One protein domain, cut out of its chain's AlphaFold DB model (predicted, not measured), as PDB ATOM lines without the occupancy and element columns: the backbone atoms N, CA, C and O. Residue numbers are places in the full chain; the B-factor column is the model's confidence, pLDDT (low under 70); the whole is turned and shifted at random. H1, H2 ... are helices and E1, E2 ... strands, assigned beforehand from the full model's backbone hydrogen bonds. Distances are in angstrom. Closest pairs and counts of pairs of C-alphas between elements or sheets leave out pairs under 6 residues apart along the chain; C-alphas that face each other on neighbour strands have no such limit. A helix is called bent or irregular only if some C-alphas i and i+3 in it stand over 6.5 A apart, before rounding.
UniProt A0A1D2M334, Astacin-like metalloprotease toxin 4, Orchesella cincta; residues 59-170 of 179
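What this domain is: This is residues 59 to 170 of the 179 residues of the protein "Astacin-like metalloprotease toxin 4" of Orchesella cincta (UniProt A0A1D2M334). A small, strongly twisted sheet of three strands, E3, E4 and E5, has H2 slantwise over one face and H1 grazing it beside E3, with a small hairpin, E1 and E2, apart from the sheet; of the long tail after H2, residues 144 to 150 and 153 to 170 stick out. The printed part has 112 residues, with two named helices and five named strands in the order E1 E2 H1 E3 E4 E5 H2. The sheet E3 - E4 - E5 is antiparallel; the class is mixed, with under half of the residues in named elements. The whole is only just loose, close to extended: radius of gyration of the C-alphas 19.6 A, spans 57 by 33 by 27 A.

Where its parts are: Find C-alpha 91 at (-44.018, 33.372, 0.756); from there E3 runs 22.5 A to residue 98. E4, residues 101 to 108, covers 22.4 A, and E5, residues 114 to 119, 16.1 A. H2, residues 126 to 136, runs 15.3 A to C-alpha 136 at (-46.402, 23.176, -5.068). Earlier come E1, residues 61 to 63, 6.4 A; E2, residues 67 to 69, 6.2 A; and H1, residues 80 to 87, 11.0 A, only just irregular, with C-alphas 81 and 84 6.7 A apart.

How they stand to each other: E3, E4 and E5 form a meander, each strand the antiparallel neighbour of the one before; look at N 94 and O 105, 2.8 A, and N 104 and O 117, 2.9 A, within hydrogen-bond range. H2 is on the sheet at a height of 9.6 A, over E4 and, only just, E5 with 3 C-alphas; its closest C-alphas to E5 are Ser 136 and Ser 115, 6.3 A. H1 only grazes the sheet; its closest C-alphas to E3 are Leu 86 and Gln 92, 7.1 A. In the hairpin E1 and E2, antiparallel, N 67 and O 63 are 3.3 A apart. In H2 every O i to N i+4 pair is within hydrogen-bond range; in H1 1 of 4 is, and 1 of 5 O i to N i+3 pairs.

The domain as a whole: The C-alphas of His 65 and Pro 158, the two farthest apart, are 58.6 A apart. The printed part has no cut, and no link is long. Look for pLDDT under 70 at residues 59 to 85, 87, 109 to 113 and 157 to 170.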
ATOM      1  N   LEU A  59     -60.744  19.970   6.138       41.28
ATOM      2  CA  LEU A  59     -59.299  19.841   6.356       41.28
ATOM      3  C   LEU A  59     -58.694  21.114   6.969       41.28
ATOM      4  O   LEU A  59     -57.839  21.001   7.842       41.28
ATOM      5  N   ALA A  60     -59.184  22.294   6.578       43.19
ATOM      6  CA  ALA A  60     -58.767  23.602   7.083       43.19
ATOM      7  C   ALA A  60     -59.898  24.629   6.906       43.19
ATOM      8  O   ALA A  60     -60.746  24.459   6.029       43.19
ATOM      9  N   SER A  61     -59.898  25.705   7.696       39.28
ATOM     10  CA  SER A  61     -60.757  26.872   7.472       39.28
ATOM     11  C   SER A  61     -59.896  28.131   7.457       39.28
ATOM     12  O   SER A  61     -59.229  28.444   8.445       39.28
ATOM     13  N   LEU A  62     -59.921  28.862   6.346       36.56
ATOM     14  CA  LEU A  62     -59.283  30.171   6.225       36.56
ATOM     15  C   LEU A  62     -60.327  31.246   6.540       36.56
ATOM     16  O   LEU A  62     -61.393  31.264   5.929       36.56
ATOM     17  N   ASN A  63     -60.047  32.107   7.518       40.12
ATOM     18  CA  ASN A  63     -60.917  33.225   7.870       40.12
ATOM     19  C   ASN A  63     -60.143  34.536   7.692       40.12
ATOM     20  O   ASN A  63     -59.083  34.716   8.297       40.12
ATOM     21  N   ALA A  64     -60.682  35.436   6.867       30.12
ATOM     22  CA  ALA A  64     -59.982  36.613   6.356       30.12
ATOM     23  C   ALA A  64     -59.491  37.594   7.439       30.12
ATOM     24  O   ALA A  64     -58.554  38.348   7.199       30.12
ATOM     25  N   HIS A  65     -60.069  37.551   8.643       31.25
ATOM     26  CA  HIS A  65     -59.717  38.455   9.746       31.25
ATOM     27  C   HIS A  65     -58.889  37.822  10.870       31.25
ATOM     28  O   HIS A  65     -58.413  38.539  11.743       31.25
ATOM     29  N   THR A  66     -58.718  36.495  10.893       41.34
ATOM     30  CA  THR A  66     -58.076  35.807  12.037       41.34
ATOM     31  C   THR A  66     -56.927  34.878  11.652       41.34
ATOM     32  O   THR A  66     -56.374  34.206  12.522       41.34
ATOM     33  N   GLY A  67     -56.549  34.855  10.369       44.56
ATOM     34  CA  GLY A  67     -55.554  33.928   9.838       44.56
ATOM     35  C   GLY A  67     -56.095  32.501   9.675       44.56
ATOM     36  O   GLY A  67     -57.260  32.204   9.957       44.56
ATOM     37  N   LEU A  68     -55.248  31.598   9.173       47.41
ATOM     38  CA  LEU A  68     -55.574  30.177   9.011       47.41
ATOM     39  C   LEU A  68     -55.714  29.512  10.391       47.41
ATOM     40  O   LEU A  68     -54.728  29.332  11.106       47.41
ATOM     41  N   LYS A  69     -56.938  29.115  10.761       49.72
ATOM     42  CA  LYS A  69     -57.201  28.338  11.979       49.72
ATOM     43  C   LYS A  69     -57.388  26.873  11.615       49.72
ATOM     44  O   LYS A  69     -58.331  26.496  10.920       49.72
ATOM     45  N   TRP A  70     -56.483  26.038  12.111       47.25
ATOM     46  CA  TRP A  70     -56.547  24.597  11.918       47.25
ATOM     47  C   TRP A  70     -57.233  23.940  13.112       47.25
ATOM     48  O   TRP A  70     -56.824  24.194  14.243       47.25
ATOM     49  N   PRO A  71     -58.251  23.093  12.892       47.16
ATOM     50  CA  PRO A  71     -59.129  22.662  13.974       47.16
ATOM     51  C   PRO A  71     -58.450  21.761  15.022       47.16
ATOM     52  O   PRO A  71     -58.941  21.696  16.139       47.16
ATOM     53  N   GLU A  72     -57.333  21.080  14.711       55.22
ATOM     54  CA  GLU A  72     -56.726  20.087  15.631       55.22
ATOM     55  C   GLU A  72     -55.210  19.844  15.397       55.22
ATOM     56  O   GLU A  72     -54.748  18.702  15.386       55.22
ATOM     57  N   GLY A  73     -54.412  20.874  15.099       54.09
ATOM     58  CA  GLY A  73     -52.987  20.708  14.756       54.09
ATOM     59  C   GLY A  73     -52.045  21.482  15.675       54.09
ATOM     60  O   GLY A  73     -52.304  22.642  15.983       54.09
ATOM     61  N   ARG A  74     -50.913  20.879  16.067       52.91
ATOM     62  CA  ARG A  74     -49.799  21.633  16.662       52.91
ATOM     63  C   ARG A  74     -49.053  22.329  15.526       52.91
ATOM     64  O   ARG A  74     -48.477  21.654  14.672       52.91
ATOM     65  N   ILE A  75     -49.087  23.660  15.504       53.50
ATOM     66  CA  ILE A  75     -48.274  24.451  14.576       53.50
ATOM     67  C   ILE A  75     -46.836  24.353  15.069       53.50
ATOM     68  O   ILE A  75     -46.496  24.855  16.138       53.50
ATOM     69  N   THR A  76     -45.995  23.665  14.309       53.16
ATOM     70  CA  THR A  76     -44.551  23.712  14.512       53.16
ATOM     71  C   THR A  76     -44.001  24.685  13.486       53.16
ATOM     72  O   THR A  76     -44.039  24.407  12.286       53.16
ATOM     73  N   THR A  77     -43.526  25.846  13.933       51.00
ATOM     74  CA  THR A  77     -42.744  26.741  13.077       51.00
ATOM     75  C   THR A  77     -41.499  25.991  12.609       51.00
ATOM     76  O   THR A  77     -40.778  25.407  13.422       51.00
ATOM     77  N   GLN A  78     -41.295  25.929  11.291       52.66
ATOM     78  CA  GLN A  78     -40.138  25.260  10.700       52.66
ATOM     79  C   GLN A  78     -38.826  25.950  11.104       52.66
ATOM     80  O   GLN A  78     -38.805  27.101  11.534       52.66
ATOM     81  N   LYS A  79     -37.717  25.211  10.970       54.69
ATOM     82  CA  LYS A  79     -36.356  25.698  11.236       54.69
ATOM     83  C   LYS A  79     -36.076  27.025  10.493       54.69
ATOM     84  O   LYS A  79     -36.466  27.141   9.333       54.69
ATOM     85  N   PRO A  80     -35.275  27.939  11.078       52.09
ATOM     86  CA  PRO A  80     -34.972  29.270  10.525       52.09
ATOM     87  C   PRO A  80     -34.402  29.301   9.093       52.09
ATOM     88  O   PRO A  80     -34.391  30.353   8.463       52.09
ATOM     89  N   ALA A  81     -33.906  28.171   8.575       46.56
ATOM     90  CA  ALA A  81     -33.189  28.085   7.302       46.56
ATOM     91  C   ALA A  81     -34.060  28.342   6.057       46.56
ATOM     92  O   ALA A  81     -33.557  28.872   5.074       46.56
ATOM     93  N   PHE A  82     -35.356  28.011   6.088       62.09
ATOM     94  CA  PHE A  82     -36.275  28.326   4.976       62.09
ATOM     95  C   PHE A  82     -36.744  29.779   4.986       62.09
ATOM     96  O   PHE A  82     -37.236  30.316   3.996       62.09
ATOM     97  N   ASP A  83     -36.590  30.417   6.132       61.75
ATOM     98  CA  ASP A  83     -37.416  31.534   6.525       61.75
ATOM     99  C   ASP A  83     -36.849  32.855   5.969       61.75
ATOM    100  O   ASP A  83     -37.600  33.764   5.632       61.75
ATOM    101  N   SER A  84     -35.528  32.981   5.789       62.38
ATOM    102  CA  SER A  84     -34.908  34.204   5.245       62.38
ATOM    103  C   SER A  84     -35.137  34.391   3.740       62.38
ATOM    104  O   SER A  84     -35.533  35.477   3.319       62.38
ATOM    105  N   SER A  85     -34.931  33.351   2.930       65.81
ATOM    106  CA  SER A  85     -35.037  33.446   1.465       65.81
ATOM    107  C   SER A  85     -36.482  33.591   0.987       65.81
ATOM    108  O   SER A  85     -36.752  34.355   0.065       65.81
ATOM    109  N   LEU A  86     -37.424  32.904   1.639       71.31
ATOM    110  CA  LEU A  86     -38.835  32.904   1.245       71.31
ATOM    111  C   LEU A  86     -39.590  34.151   1.711       71.31
ATOM    112  O   LEU A  86     -40.472  34.632   0.999       71.31
ATOM    113  N   ARG A  87     -39.193  34.744   2.847       69.19
ATOM    114  CA  ARG A  87     -39.755  36.024   3.305       69.19
ATOM    115  C   ARG A  87     -39.559  37.142   2.285       69.19
ATOM    116  O   ARG A  87     -40.478  37.923   2.063       69.19
ATOM    117  N   ASN A  88     -38.407  37.179   1.615       74.81
ATOM    118  CA  ASN A  88     -38.126  38.177   0.578       74.81
ATOM    119  C   ASN A  88     -38.989  38.010  -0.683       74.81
ATOM    120  O   ASN A  88     -39.081  38.943  -1.482       74.81
ATOM    121  N   LEU A  89     -39.609  36.840  -0.855       74.12
ATOM    122  CA  LEU A  89     -40.525  36.522  -1.947       74.12
ATOM    123  C   LEU A  89     -42.000  36.680  -1.542       74.12
ATOM    124  O   LEU A  89     -42.879  36.416  -2.354       74.12
ATOM    125  N   GLY A  90     -42.289  37.091  -0.301       81.50
ATOM    126  CA  GLY A  90     -43.665  37.162   0.199       81.50
ATOM    127  C   GLY A  90     -44.327  35.786   0.325       81.50
ATOM    128  O   GLY A  90     -45.545  35.673   0.187       81.50
ATOM    129  N   ILE A  91     -43.533  34.738   0.564       81.12
ATOM    130  CA  ILE A  91     -44.018  33.372   0.756       81.12
ATOM    131  C   ILE A  91     -43.985  33.051   2.249       81.12
ATOM    132  O   ILE A  91     -42.935  33.129   2.891       81.12
ATOM    133  N   GLN A  92     -45.132  32.655   2.798       82.00
ATOM    134  CA  GLN A  92     -45.237  32.096   4.140       82.00
ATOM    135  C   GLN A  92     -45.490  30.596   4.071       82.00
ATOM    136  O   GLN A  92     -46.472  30.142   3.486       82.00
ATOM    137  N   ILE A  93     -44.605  29.829   4.709       80.38
ATOM    138  CA  ILE A  93     -44.757  28.384   4.857       80.38
ATOM    139  C   ILE A  93     -45.247  28.084   6.266       80.38
ATOM    140  O   ILE A  93     -44.581  28.370   7.260       80.38
ATOM    141  N   MET A  94     -46.407  27.449   6.348       80.75
ATOM    142  CA  MET A  94     -46.953  26.905   7.582       80.75
ATOM    143  C   MET A  94     -46.865  25.386   7.528       80.75
ATOM    144  O   MET A  94     -47.231  24.770   6.530       80.75
ATOM    145  N   SER A  95     -46.396  24.762   8.607       77.38
ATOM    146  CA  SER A  95     -46.327  23.303   8.695       77.38
ATOM    147  C   SER A  95     -47.140  22.784   9.872       77.38
ATOM    148  O   SER A  95     -47.132  23.368  10.960       77.38
ATOM    149  N   ILE A  96     -47.870  21.694   9.641       77.69
ATOM    150  CA  ILE A  96     -48.747  21.074  10.628       77.69
ATOM    151  C   ILE A  96     -48.483  19.588  10.654       77.69
ATOM    152  O   ILE A  96     -48.626  18.883   9.654       77.69
ATOM    153  N   LEU A  97     -48.138  19.105  11.840       74.94
ATOM    154  CA  LEU A  97     -47.971  17.690  12.090       74.94
ATOM    155  C   LEU A  97     -49.291  17.118  12.625       74.94
ATOM    156  O   LEU A  97     -49.711  17.458  13.732       74.94
ATOM    157  N   LYS A  98     -49.942  16.235  11.857       78.50
ATOM    158  CA  LYS A  98     -51.115  15.464  12.311       78.50
ATOM    159  C   LYS A  98     -50.801  13.970  12.277       78.50
ATOM    160  O   LYS A  98     -50.722  13.386  11.197       78.50
ATOM    161  N   SER A  99     -50.679  13.359  13.461       76.69
ATOM    162  CA  SER A  99     -50.436  11.923  13.702       76.69
ATOM    163  C   SER A  99     -49.196  11.366  12.978       76.69
ATOM    164  O   SER A  99     -48.131  11.243  13.576       76.69
ATOM    165  N   THR A 100     -49.289  11.108  11.673       74.81
ATOM    166  CA  THR A 100     -48.214  10.567  10.827       74.81
ATOM    167  C   THR A 100     -47.939  11.398   9.574       74.81
ATOM    168  O   THR A 100     -46.973  11.131   8.865       74.81
ATOM    169  N   ARG A 101     -48.703  12.453   9.286       73.38
ATOM    170  CA  ARG A 101     -48.518  13.271   8.076       73.38
ATOM    171  C   ARG A 101     -48.037  14.671   8.425       73.38
ATOM    172  O   ARG A 101     -48.477  15.252   9.419       73.38
ATOM    173  N   LEU A 102     -47.113  15.181   7.612       76.75
ATOM    174  CA  LEU A 102     -46.721  16.584   7.634       76.75
ATOM    175  C   LEU A 102     -47.496  17.290   6.524       76.75
ATOM    176  O   LEU A 102     -47.292  16.993   5.350       76.75
ATOM    177  N   LEU A 103     -48.403  18.181   6.904       78.94
ATOM    178  CA  LEU A 103     -49.083  19.070   5.973       78.94
ATOM    179  C   LEU A 103     -48.282  20.363   5.887       78.94
ATOM    180  O   LEU A 103     -47.976  20.967   6.916       78.94
ATOM    181  N   VAL A 104     -47.941  20.770   4.673       79.88
ATOM    182  CA  VAL A 104     -47.291  22.049   4.395       79.88
ATOM    183  C   VAL A 104     -48.282  22.904   3.627       79.88
ATOM    184  O   VAL A 104     -48.741  22.517   2.557       79.88
ATOM    185  N   ALA A 105     -48.643  24.035   4.216       79.75
ATOM    186  CA  ALA A 105     -49.482  25.056   3.625       79.75
ATOM    187  C   ALA A 105     -48.593  26.218   3.180       79.75
ATOM    188  O   ALA A 105     -47.858  26.778   3.995       79.75
ATOM    189  N   ILE A 106     -48.664  26.572   1.902       78.44
ATOM    190  CA  ILE A 106     -47.959  27.726   1.344       78.44
ATOM    191  C   ILE A 106     -48.994  28.815   1.112       78.44
ATOM    192  O   ILE A 106     -49.941  28.611   0.351       78.44
ATOM    193  N   GLN A 107     -48.810  29.949   1.779       76.94
ATOM    194  CA  GLN A 107     -49.592  31.154   1.557       76.94
ATOM    195  C   GLN A 107     -48.713  32.173   0.834       76.94
ATOM    196  O   GLN A 107     -47.636  32.534   1.317       76.94
ATOM    197  N   MET A 108     -49.175  32.630  -0.327       72.25
ATOM    198  CA  MET A 108     -48.557  33.736  -1.055       72.25
ATOM    199  C   MET A 108     -49.309  35.019  -0.692       72.25
ATOM    200  O   MET A 108     -50.531  35.022  -0.633       72.25
ATOM    201  N   PHE A 109     -48.604  36.101  -0.366       62.31
ATOM    202  CA  PHE A 109     -49.249  37.314   0.161       62.31
ATOM    203  C   PHE A 109     -50.027  38.139  -0.870       62.31
ATOM    204  O   PHE A 109     -50.862  38.950  -0.478       62.31
ATOM    205  N   ALA A 110     -49.732  37.971  -2.160       64.06
ATOM    206  CA  ALA A 110     -50.320  38.794  -3.214       64.06
ATOM    207  C   ALA A 110     -51.770  38.398  -3.537       64.06
ATOM    208  O   ALA A 110     -52.589  39.267  -3.811       64.06
ATOM    209  N   ASP A 111     -52.104  37.113  -3.406       59.62
ATOM    210  CA  ASP A 111     -53.419  36.561  -3.708       59.62
ATOM    211  C   ASP A 111     -53.745  35.494  -2.672       59.62
ATOM    212  O   ASP A 111     -52.850  34.814  -2.186       59.62
ATOM    213  N   TRP A 112     -55.021  35.313  -2.333       60.09
ATOM    214  CA  TRP A 112     -55.513  34.378  -1.306       60.09
ATOM    215  C   TRP A 112     -55.320  32.885  -1.657       60.09
ATOM    216  O   TRP A 112     -56.160  32.042  -1.336       60.09
ATOM    217  N   TRP A 113     -54.236  32.537  -2.343       66.19
ATOM    218  CA  TRP A 113     -53.940  31.198  -2.800       66.19
ATOM    219  C   TRP A 113     -53.253  30.385  -1.705       66.19
ATOM    220  O   TRP A 113     -52.282  30.815  -1.076       66.19
ATOM    221  N   LEU A 114     -53.798  29.193  -1.480       76.88
ATOM    222  CA  LEU A 114     -53.321  28.231  -0.502       76.88
ATOM    223  C   LEU A 114     -53.008  26.926  -1.230       76.88
ATOM    224  O   LEU A 114     -53.923  26.226  -1.666       76.88
ATOM    225  N   SER A 115     -51.727  26.576  -1.309       79.00
ATOM    226  CA  SER A 115     -51.305  25.240  -1.737       79.00
ATOM    227  C   SER A 115     -51.096  24.354  -0.518       79.00
ATOM    228  O   SER A 115     -50.503  24.799   0.469       79.00
ATOM    229  N   VAL A 116     -51.586  23.114  -0.563       77.81
ATOM    230  CA  VAL A 116     -51.429  22.139   0.525       77.81
ATOM    231  C   VAL A 116     -50.718  20.900  -0.003       77.81
ATOM    232  O   VAL A 116     -51.279  20.145  -0.791       77.81
ATOM    233  N   CYS A 117     -49.514  20.645   0.504       80.94
ATOM    234  CA  CYS A 117     -48.747  19.437   0.221       80.94
ATOM    235  C   CYS A 117     -48.748  18.494   1.436       80.94
ATOM    236  O   CYS A 117     -48.614  18.933   2.582       80.94
ATOM    237  N   SER A 118     -48.893  17.186   1.199       80.44
ATOM    238  CA  SER A 118     -48.893  16.153   2.241       80.44
ATOM    239  C   SER A 118     -47.650  15.271   2.141       80.44
ATOM    240  O   SER A 118     -47.588  14.358   1.326       80.44
ATOM    241  N   ILE A 119     -46.701  15.446   3.057       80.62
ATOM    242  CA  ILE A 119     -45.446  14.691   3.070       80.62
ATOM    243  C   ILE A 119     -45.562  13.488   4.015       80.62
ATOM    244  O   ILE A 119     -45.833  13.611   5.219       80.62
ATOM    245  N   TRP A 120     -45.331  12.297   3.464       80.06
ATOM    246  CA  TRP A 120     -45.327  11.036   4.205       80.06
ATOM    247  C   TRP A 120     -44.071  10.886   5.082       80.06
ATOM    248  O   TRP A 120     -43.026  11.428   4.728       80.06
ATOM    249  N   PRO A 121     -44.108  10.115   6.194       81.62
ATOM    250  CA  PRO A 121     -42.964   9.939   7.100       81.62
ATOM    251  C   PRO A 121     -41.656   9.555   6.409       81.62
ATOM    252  O   PRO A 121     -40.612  10.117   6.723       81.62
ATOM    253  N   LYS A 122     -41.725   8.638   5.437       86.62
ATOM    254  CA  LYS A 122     -40.560   8.146   4.682       86.62
ATOM    255  C   LYS A 122     -39.954   9.200   3.744       86.62
ATOM    256  O   LYS A 122     -38.833   9.034   3.288       86.62
ATOM    257  N   CYS A 123     -40.681  10.285   3.494       82.19
ATOM    258  CA  CYS A 123     -40.333  11.351   2.558       82.19
ATOM    259  C   CYS A 123     -39.963  12.656   3.284       82.19
ATOM    260  O   CYS A 123     -39.814  13.701   2.660       82.19
ATOM    261  N   ARG A 124     -39.781  12.614   4.614       85.31
ATOM    262  CA  ARG A 124     -39.351  13.759   5.439       85.31
ATOM    263  C   ARG A 124     -37.834  13.963   5.437       85.31
ATOM    264  O   ARG A 124     -37.252  14.316   6.460       85.31
ATOM    265  N   ASN A 125     -37.180  13.716   4.309       88.44
ATOM    266  CA  ASN A 125     -35.807  14.167   4.118       88.44
ATOM    267  C   ASN A 125     -35.839  15.588   3.518       88.44
ATOM    268  O   ASN A 125     -36.814  15.968   2.870       88.44
ATOM    269  N   MET A 126     -34.801  16.389   3.770       85.75
ATOM    270  CA  MET A 126     -34.775  17.793   3.341       85.75
ATOM    271  C   MET A 126     -34.967  17.941   1.825       85.75
ATOM    272  O   MET A 126     -35.762  18.764   1.384       85.75
ATOM    273  N   ASN A 127     -34.286  17.104   1.042       86.12
ATOM    274  CA  ASN A 127     -34.286  17.179  -0.417       86.12
ATOM    275  C   ASN A 127     -35.676  16.903  -1.001       86.12
ATOM    276  O   ASN A 127     -36.137  17.642  -1.861       86.12
ATOM    277  N   THR A 128     -36.371  15.886  -0.496       88.00
ATOM    278  CA  THR A 128     -37.739  15.550  -0.890       88.00
ATOM    279  C   THR A 128     -38.709  16.638  -0.451       88.00
ATOM    280  O   THR A 128     -39.556  17.029  -1.236       88.00
ATOM    281  N   MET A 129     -38.565  17.204   0.751       85.62
ATOM    282  CA  MET A 129     -39.426  18.321   1.153       85.62
ATOM    283  C   MET A 129     -39.266  19.537   0.231       85.62
ATOM    284  O   MET A 129     -40.267  20.145  -0.133       85.62
ATOM    285  N   ILE A 130     -38.035  19.868  -0.177       86.75
ATOM    286  CA  ILE A 130     -37.765  20.941  -1.150       86.75
ATOM    287  C   ILE A 130     -38.327  20.583  -2.532       86.75
ATOM    288  O   ILE A 130     -38.906  21.441  -3.189       86.75
ATOM    289  N   HIS A 131     -38.195  19.327  -2.955       88.38
ATOM    290  CA  HIS A 131     -38.736  18.829  -4.219       88.38
ATOM    291  C   HIS A 131     -40.263  18.989  -4.296       88.38
ATOM    292  O   HIS A 131     -40.767  19.619  -5.221       88.38
ATOM    293  N   GLU A 132     -40.996  18.500  -3.291       85.88
ATOM    294  CA  GLU A 132     -42.461  18.623  -3.232       85.88
ATOM    295  C   GLU A 132     -42.922  20.083  -3.075       85.88
ATOM    296  O   GLU A 132     -43.975  20.486  -3.580       85.88
ATOM    297  N   LEU A 133     -42.121  20.907  -2.389       86.12
ATOM    298  CA  LEU A 133     -42.347  22.349  -2.320       86.12
ATOM    299  C   LEU A 133     -42.214  22.994  -3.707       86.12
ATOM    300  O   LEU A 133     -43.023  23.851  -4.049       86.12
ATOM    301  N   GLY A 134     -41.242  22.559  -4.514       87.56
ATOM    302  CA  GLY A 134     -41.084  22.984  -5.903       87.56
ATOM    303  C   GLY A 134     -42.322  22.675  -6.746       87.56
ATOM    304  O   GLY A 134     -42.856  23.580  -7.385       87.56
ATOM    305  N   HIS A 135     -42.856  21.454  -6.652       86.31
ATOM    306  CA  HIS A 135     -44.109  21.082  -7.330       86.31
ATOM    307  C   HIS A 135     -45.299  21.932  -6.887       86.31
ATOM    308  O   HIS A 135     -46.125  22.329  -7.704       86.31
ATOM    309  N   SER A 136     -45.360  22.288  -5.602       84.00
ATOM    310  CA  SER A 136     -46.402  23.176  -5.068       84.00
ATOM    311  C   SER A 136     -46.315  24.612  -5.609       84.00
ATOM    312  O   SER A 136     -47.307  25.339  -5.557       84.00
ATOM    313  N   LEU A 137     -45.145  25.005  -6.127       84.19
ATOM    314  CA  LEU A 137     -44.881  26.256  -6.845       84.19
ATOM    315  C   LEU A 137     -44.953  26.080  -8.376       84.19
ATOM    316  O   LEU A 137     -44.512  26.959  -9.114       84.19
ATOM    317  N   CYS A 138     -45.497  24.955  -8.852       86.31
ATOM    318  CA  CYS A 138     -45.599  24.592 -10.266       86.31
ATOM    319  C   CYS A 138     -44.238  24.486 -10.983       86.31
ATOM    320  O   CYS A 138     -44.142  24.712 -12.189       86.31
ATOM    321  N   LEU A 139     -43.176  24.133 -10.251       87.62
ATOM    322  CA  LEU A 139     -41.886  23.780 -10.840       87.62
ATOM    323  C   LEU A 139     -41.902  22.302 -11.229       87.62
ATOM    324  O   LEU A 139     -41.948  21.432 -10.366       87.62
ATOM    325  N   GLY A 140     -41.854  22.038 -12.533       91.38
ATOM    326  CA  GLY A 140     -41.712  20.693 -13.075       91.38
ATOM    327  C   GLY A 140     -40.343  20.070 -12.817       91.38
ATOM    328  O   GLY A 140     -39.412  20.729 -12.349       91.38
ATOM    329  N   HIS A 141     -40.175  18.796 -13.175       93.12
ATOM    330  CA  HIS A 141     -38.849  18.191 -13.129       93.12
ATOM    331  C   HIS A 141     -37.941  18.749 -14.222       93.12
ATOM    332  O   HIS A 141     -38.296  18.792 -15.396       93.12
ATOM    333  N   GLU A 142     -36.712  19.079 -13.839       92.38
ATOM    334  CA  GLU A 142     -35.711  19.654 -14.743       92.38
ATOM    335  C   GLU A 142     -35.430  18.771 -15.970       92.38
ATOM    336  O   GLU A 142     -35.301  19.255 -17.093       92.38
ATOM    337  N   HIS A 143     -35.404  17.451 -15.782       89.00
ATOM    338  CA  HIS A 143     -35.160  16.499 -16.864       89.00
ATOM    339  C   HIS A 143     -36.338  16.371 -17.846       89.00
ATOM    340  O   HIS A 143     -36.195  15.693 -18.853       89.00
ATOM    341  N   GLN A 144     -37.493  16.990 -17.581       88.56
ATOM    342  CA  GLN A 144     -38.652  17.003 -18.483       88.56
ATOM    343  C   GLN A 144     -38.704  18.262 -19.356       88.56
ATOM    344  O   GLN A 144     -39.635  18.431 -20.141       88.56
ATOM    345  N   ARG A 145     -37.721  19.163 -19.248       89.38
ATOM    346  CA  ARG A 145     -37.644  20.338 -20.120       89.38
ATOM    347  C   ARG A 145     -37.584  19.934 -21.600       89.38
ATOM    348  O   ARG A 145     -36.987  18.921 -21.965       89.38
ATOM    349  N   GLN A 146     -38.160  20.762 -22.471       89.00
ATOM    350  CA  GLN A 146     -38.151  20.528 -23.925       89.00
ATOM    351  C   GLN A 146     -36.733  20.523 -24.507       89.00
ATOM    352  O   GLN A 146     -36.447  19.806 -25.462       89.00
ATOM    353  N   ASP A 147     -35.835  21.298 -23.906       87.50
ATOM    354  CA  ASP A 147     -34.441  21.422 -24.301       87.50
ATOM    355  C   ASP A 147     -33.525  20.413 -23.577       87.50
ATOM    356  O   ASP A 147     -32.310  20.465 -23.755       87.50
ATOM    357  N   ARG A 148     -34.073  19.443 -22.815       89.94
ATOM    358  CA  ARG A 148     -33.283  18.451 -22.047       89.94
ATOM    359  C   ARG A 148     -32.246  17.720 -22.900       89.94
ATOM    360  O   ARG A 148     -31.155  17.436 -22.418       89.94
ATOM    361  N   ASN A 149     -32.582  17.425 -24.159       85.62
ATOM    362  CA  ASN A 149     -31.753  16.616 -25.055       85.62
ATOM    363  C   ASN A 149     -30.479  17.361 -25.499       85.62
ATOM    364  O   ASN A 149     -29.589  16.743 -26.066       85.62
ATOM    365  N   PHE A 150     -30.368  18.670 -25.232       88.00
ATOM    366  CA  PHE A 150     -29.120  19.417 -25.421       88.00
ATOM    367  C   PHE A 150     -28.155  19.297 -24.231       88.00
ATOM    368  O   PHE A 150     -27.005  19.711 -24.350       88.00
ATOM    369  N   TYR A 151     -28.608  18.760 -23.090       88.56
ATOM    370  CA  TYR A 151     -27.830  18.707 -21.844       88.56
ATOM    371  C   TYR A 151     -27.700  17.300 -21.249       88.56
ATOM    372  O   TYR A 151     -26.793  17.067 -20.452       88.56
ATOM    373  N   LEU A 152     -28.610  16.384 -21.585       86.50
ATOM    374  CA  LEU A 152     -28.655  15.022 -21.060       86.50
ATOM    375  C   LEU A 152     -28.572  14.015 -22.208       86.50
ATOM    376  O   LEU A 152     -29.354  14.077 -23.153       86.50
ATOM    377  N   GLU A 153     -27.661  13.056 -22.077       84.50
ATOM    378  CA  GLU A 153     -27.565  11.892 -22.955       84.50
ATOM    379  C   GLU A 153     -28.147  10.671 -22.232       84.50
ATOM    380  O   GLU A 153     -27.690  10.288 -21.153       84.50
ATOM    381  N   PHE A 154     -29.176  10.057 -22.817       81.38
ATOM    382  CA  PHE A 154     -29.787   8.839 -22.285       81.38
ATOM    383  C   PHE A 154     -29.195   7.623 -22.999       81.38
ATOM    384  O   PHE A 154     -29.667   7.207 -24.058       81.38
ATOM    385  N   ASN A 155     -28.144   7.047 -22.417       81.81
ATOM    386  CA  ASN A 155     -27.532   5.825 -22.939       81.81
ATOM    387  C   ASN A 155     -28.549   4.673 -22.911       81.81
ATOM    388  O   ASN A 155     -29.043   4.307 -21.847       81.81
ATOM    389  N   GLY A 156     -28.836   4.079 -24.072       74.94
ATOM    390  CA  GLY A 156     -29.711   2.905 -24.188       74.94
ATOM    391  C   GLY A 156     -31.159   3.195 -24.588       74.94
ATOM    392  O   GLY A 156     -31.922   2.251 -24.786       74.94
ATOM    393  N   CYS A 157     -31.537   4.456 -24.785       67.81
ATOM    394  CA  CYS A 157     -32.703   4.763 -25.606       67.81
ATOM    395  C   CYS A 157     -32.268   4.694 -27.078       67.81
ATOM    396  O   CYS A 157     -31.229   5.275 -27.414       67.81
ATOM    397  N   PRO A 158     -33.004   3.995 -27.968       67.62
ATOM    398  CA  PRO A 158     -32.818   4.178 -29.402       67.62
ATOM    399  C   PRO A 158     -32.836   5.684 -29.660       67.62
ATOM    400  O   PRO A 158     -33.655   6.351 -29.024       67.62
ATOM    401  N   PRO A 159     -31.944   6.235 -30.504       62.97
ATOM    402  CA  PRO A 159     -32.039   7.637 -30.866       62.97
ATOM    403  C   PRO A 159     -33.465   7.828 -31.343       62.97
ATOM    404  O   PRO A 159     -33.859   7.227 -32.348       62.97
ATOM    405  N   ASP A 160     -34.253   8.552 -30.547       60.81
ATOM    406  CA  ASP A 160     -35.618   8.862 -30.901       60.81
ATOM    407  C   ASP A 160     -35.507   9.392 -32.322       60.81
ATOM    408  O   ASP A 160     -34.734  10.319 -32.594       60.81
ATOM    409  N   SER A 161     -36.205   8.750 -33.252       56.41
ATOM    410  CA  SER A 161     -36.349   9.205 -34.624       56.41
ATOM    411  C   SER A 161     -37.207  10.471 -34.625       56.41
ATOM    412  O   SER A 161     -38.212  10.574 -35.326       56.41
ATOM    413  N   PHE A 162     -36.813  11.458 -33.816       56.88
ATOM    414  CA  PHE A 162     -37.176  12.842 -33.950       56.88
ATOM    415  C   PHE A 162     -36.728  13.232 -35.344       56.88
ATOM    416  O   PHE A 162     -35.575  13.578 -35.605       56.88
ATOM    417  N   ILE A 163     -37.696  13.136 -36.250       53.78
ATOM    418  CA  ILE A 163     -37.845  14.015 -37.389       53.78
ATOM    419  C   ILE A 163     -37.295  15.356 -36.916       53.78
ATOM    420  O   ILE A 163     -37.887  16.000 -36.047       53.78
ATOM    421  N   GLN A 164     -36.124  15.727 -37.434       51.09
ATOM    422  CA  GLN A 164     -35.631  17.087 -37.363       51.09
ATOM    423  C   GLN A 164     -36.647  17.944 -38.118       51.09
ATOM    424  O   GLN A 164     -36.438  18.343 -39.263       51.09
ATOM    425  N   LEU A 165     -37.781  18.239 -37.489       54.03
ATOM    426  CA  LEU A 165     -38.440  19.496 -37.731       54.03
ATOM    427  C   LEU A 165     -37.385  20.499 -37.299       54.03
ATOM    428  O   LEU A 165     -37.147  20.674 -36.109       54.03
ATOM    429  N   LYS A 166     -36.667  21.040 -38.290       47.78
ATOM    430  CA  LYS A 166     -35.874  22.261 -38.193       47.78
ATOM    431  C   LYS A 166     -36.770  23.310 -37.539       47.78
ATOM    432  O   LYS A 166     -37.438  24.084 -38.216       47.78
ATOM    433  N   THR A 167     -36.835  23.303 -36.219       51.06
ATOM    434  CA  THR A 167     -37.394  24.389 -35.447       51.06
ATOM    435  C   THR A 167     -36.370  25.494 -35.574       51.06
ATOM    436  O   THR A 167     -35.261  25.437 -35.047       51.06
ATOM    437  N   THR A 168     -36.730  26.467 -36.399       52.97
ATOM    438  CA  THR A 168     -36.256  27.843 -36.330       52.97
ATOM    439  C   THR A 168     -35.935  28.209 -34.884       52.97
ATOM    440  O   THR A 168     -36.834  28.378 -34.070       52.97
ATOM    441  N   GLN A 169     -34.636  28.233 -34.590       51.06
ATOM    442  CA  GLN A 169     -33.942  29.030 -33.586       51.06
ATOM    443  C   GLN A 169     -34.867  29.674 -32.535       51.06
ATOM    444  O   GLN A 169     -35.251  30.835 -32.658       51.06
ATOM    445  N   MET A 170     -35.214  28.920 -31.487       53.12
ATOM    446  CA  MET A 170     -35.778  29.514 -30.272       53.12
ATOM    447  C   MET A 170     -34.706  30.423 -29.631       53.12
ATOM    448  O   MET A 170     -33.536  30.026 -29.565       53.12
TER     449      MET A 170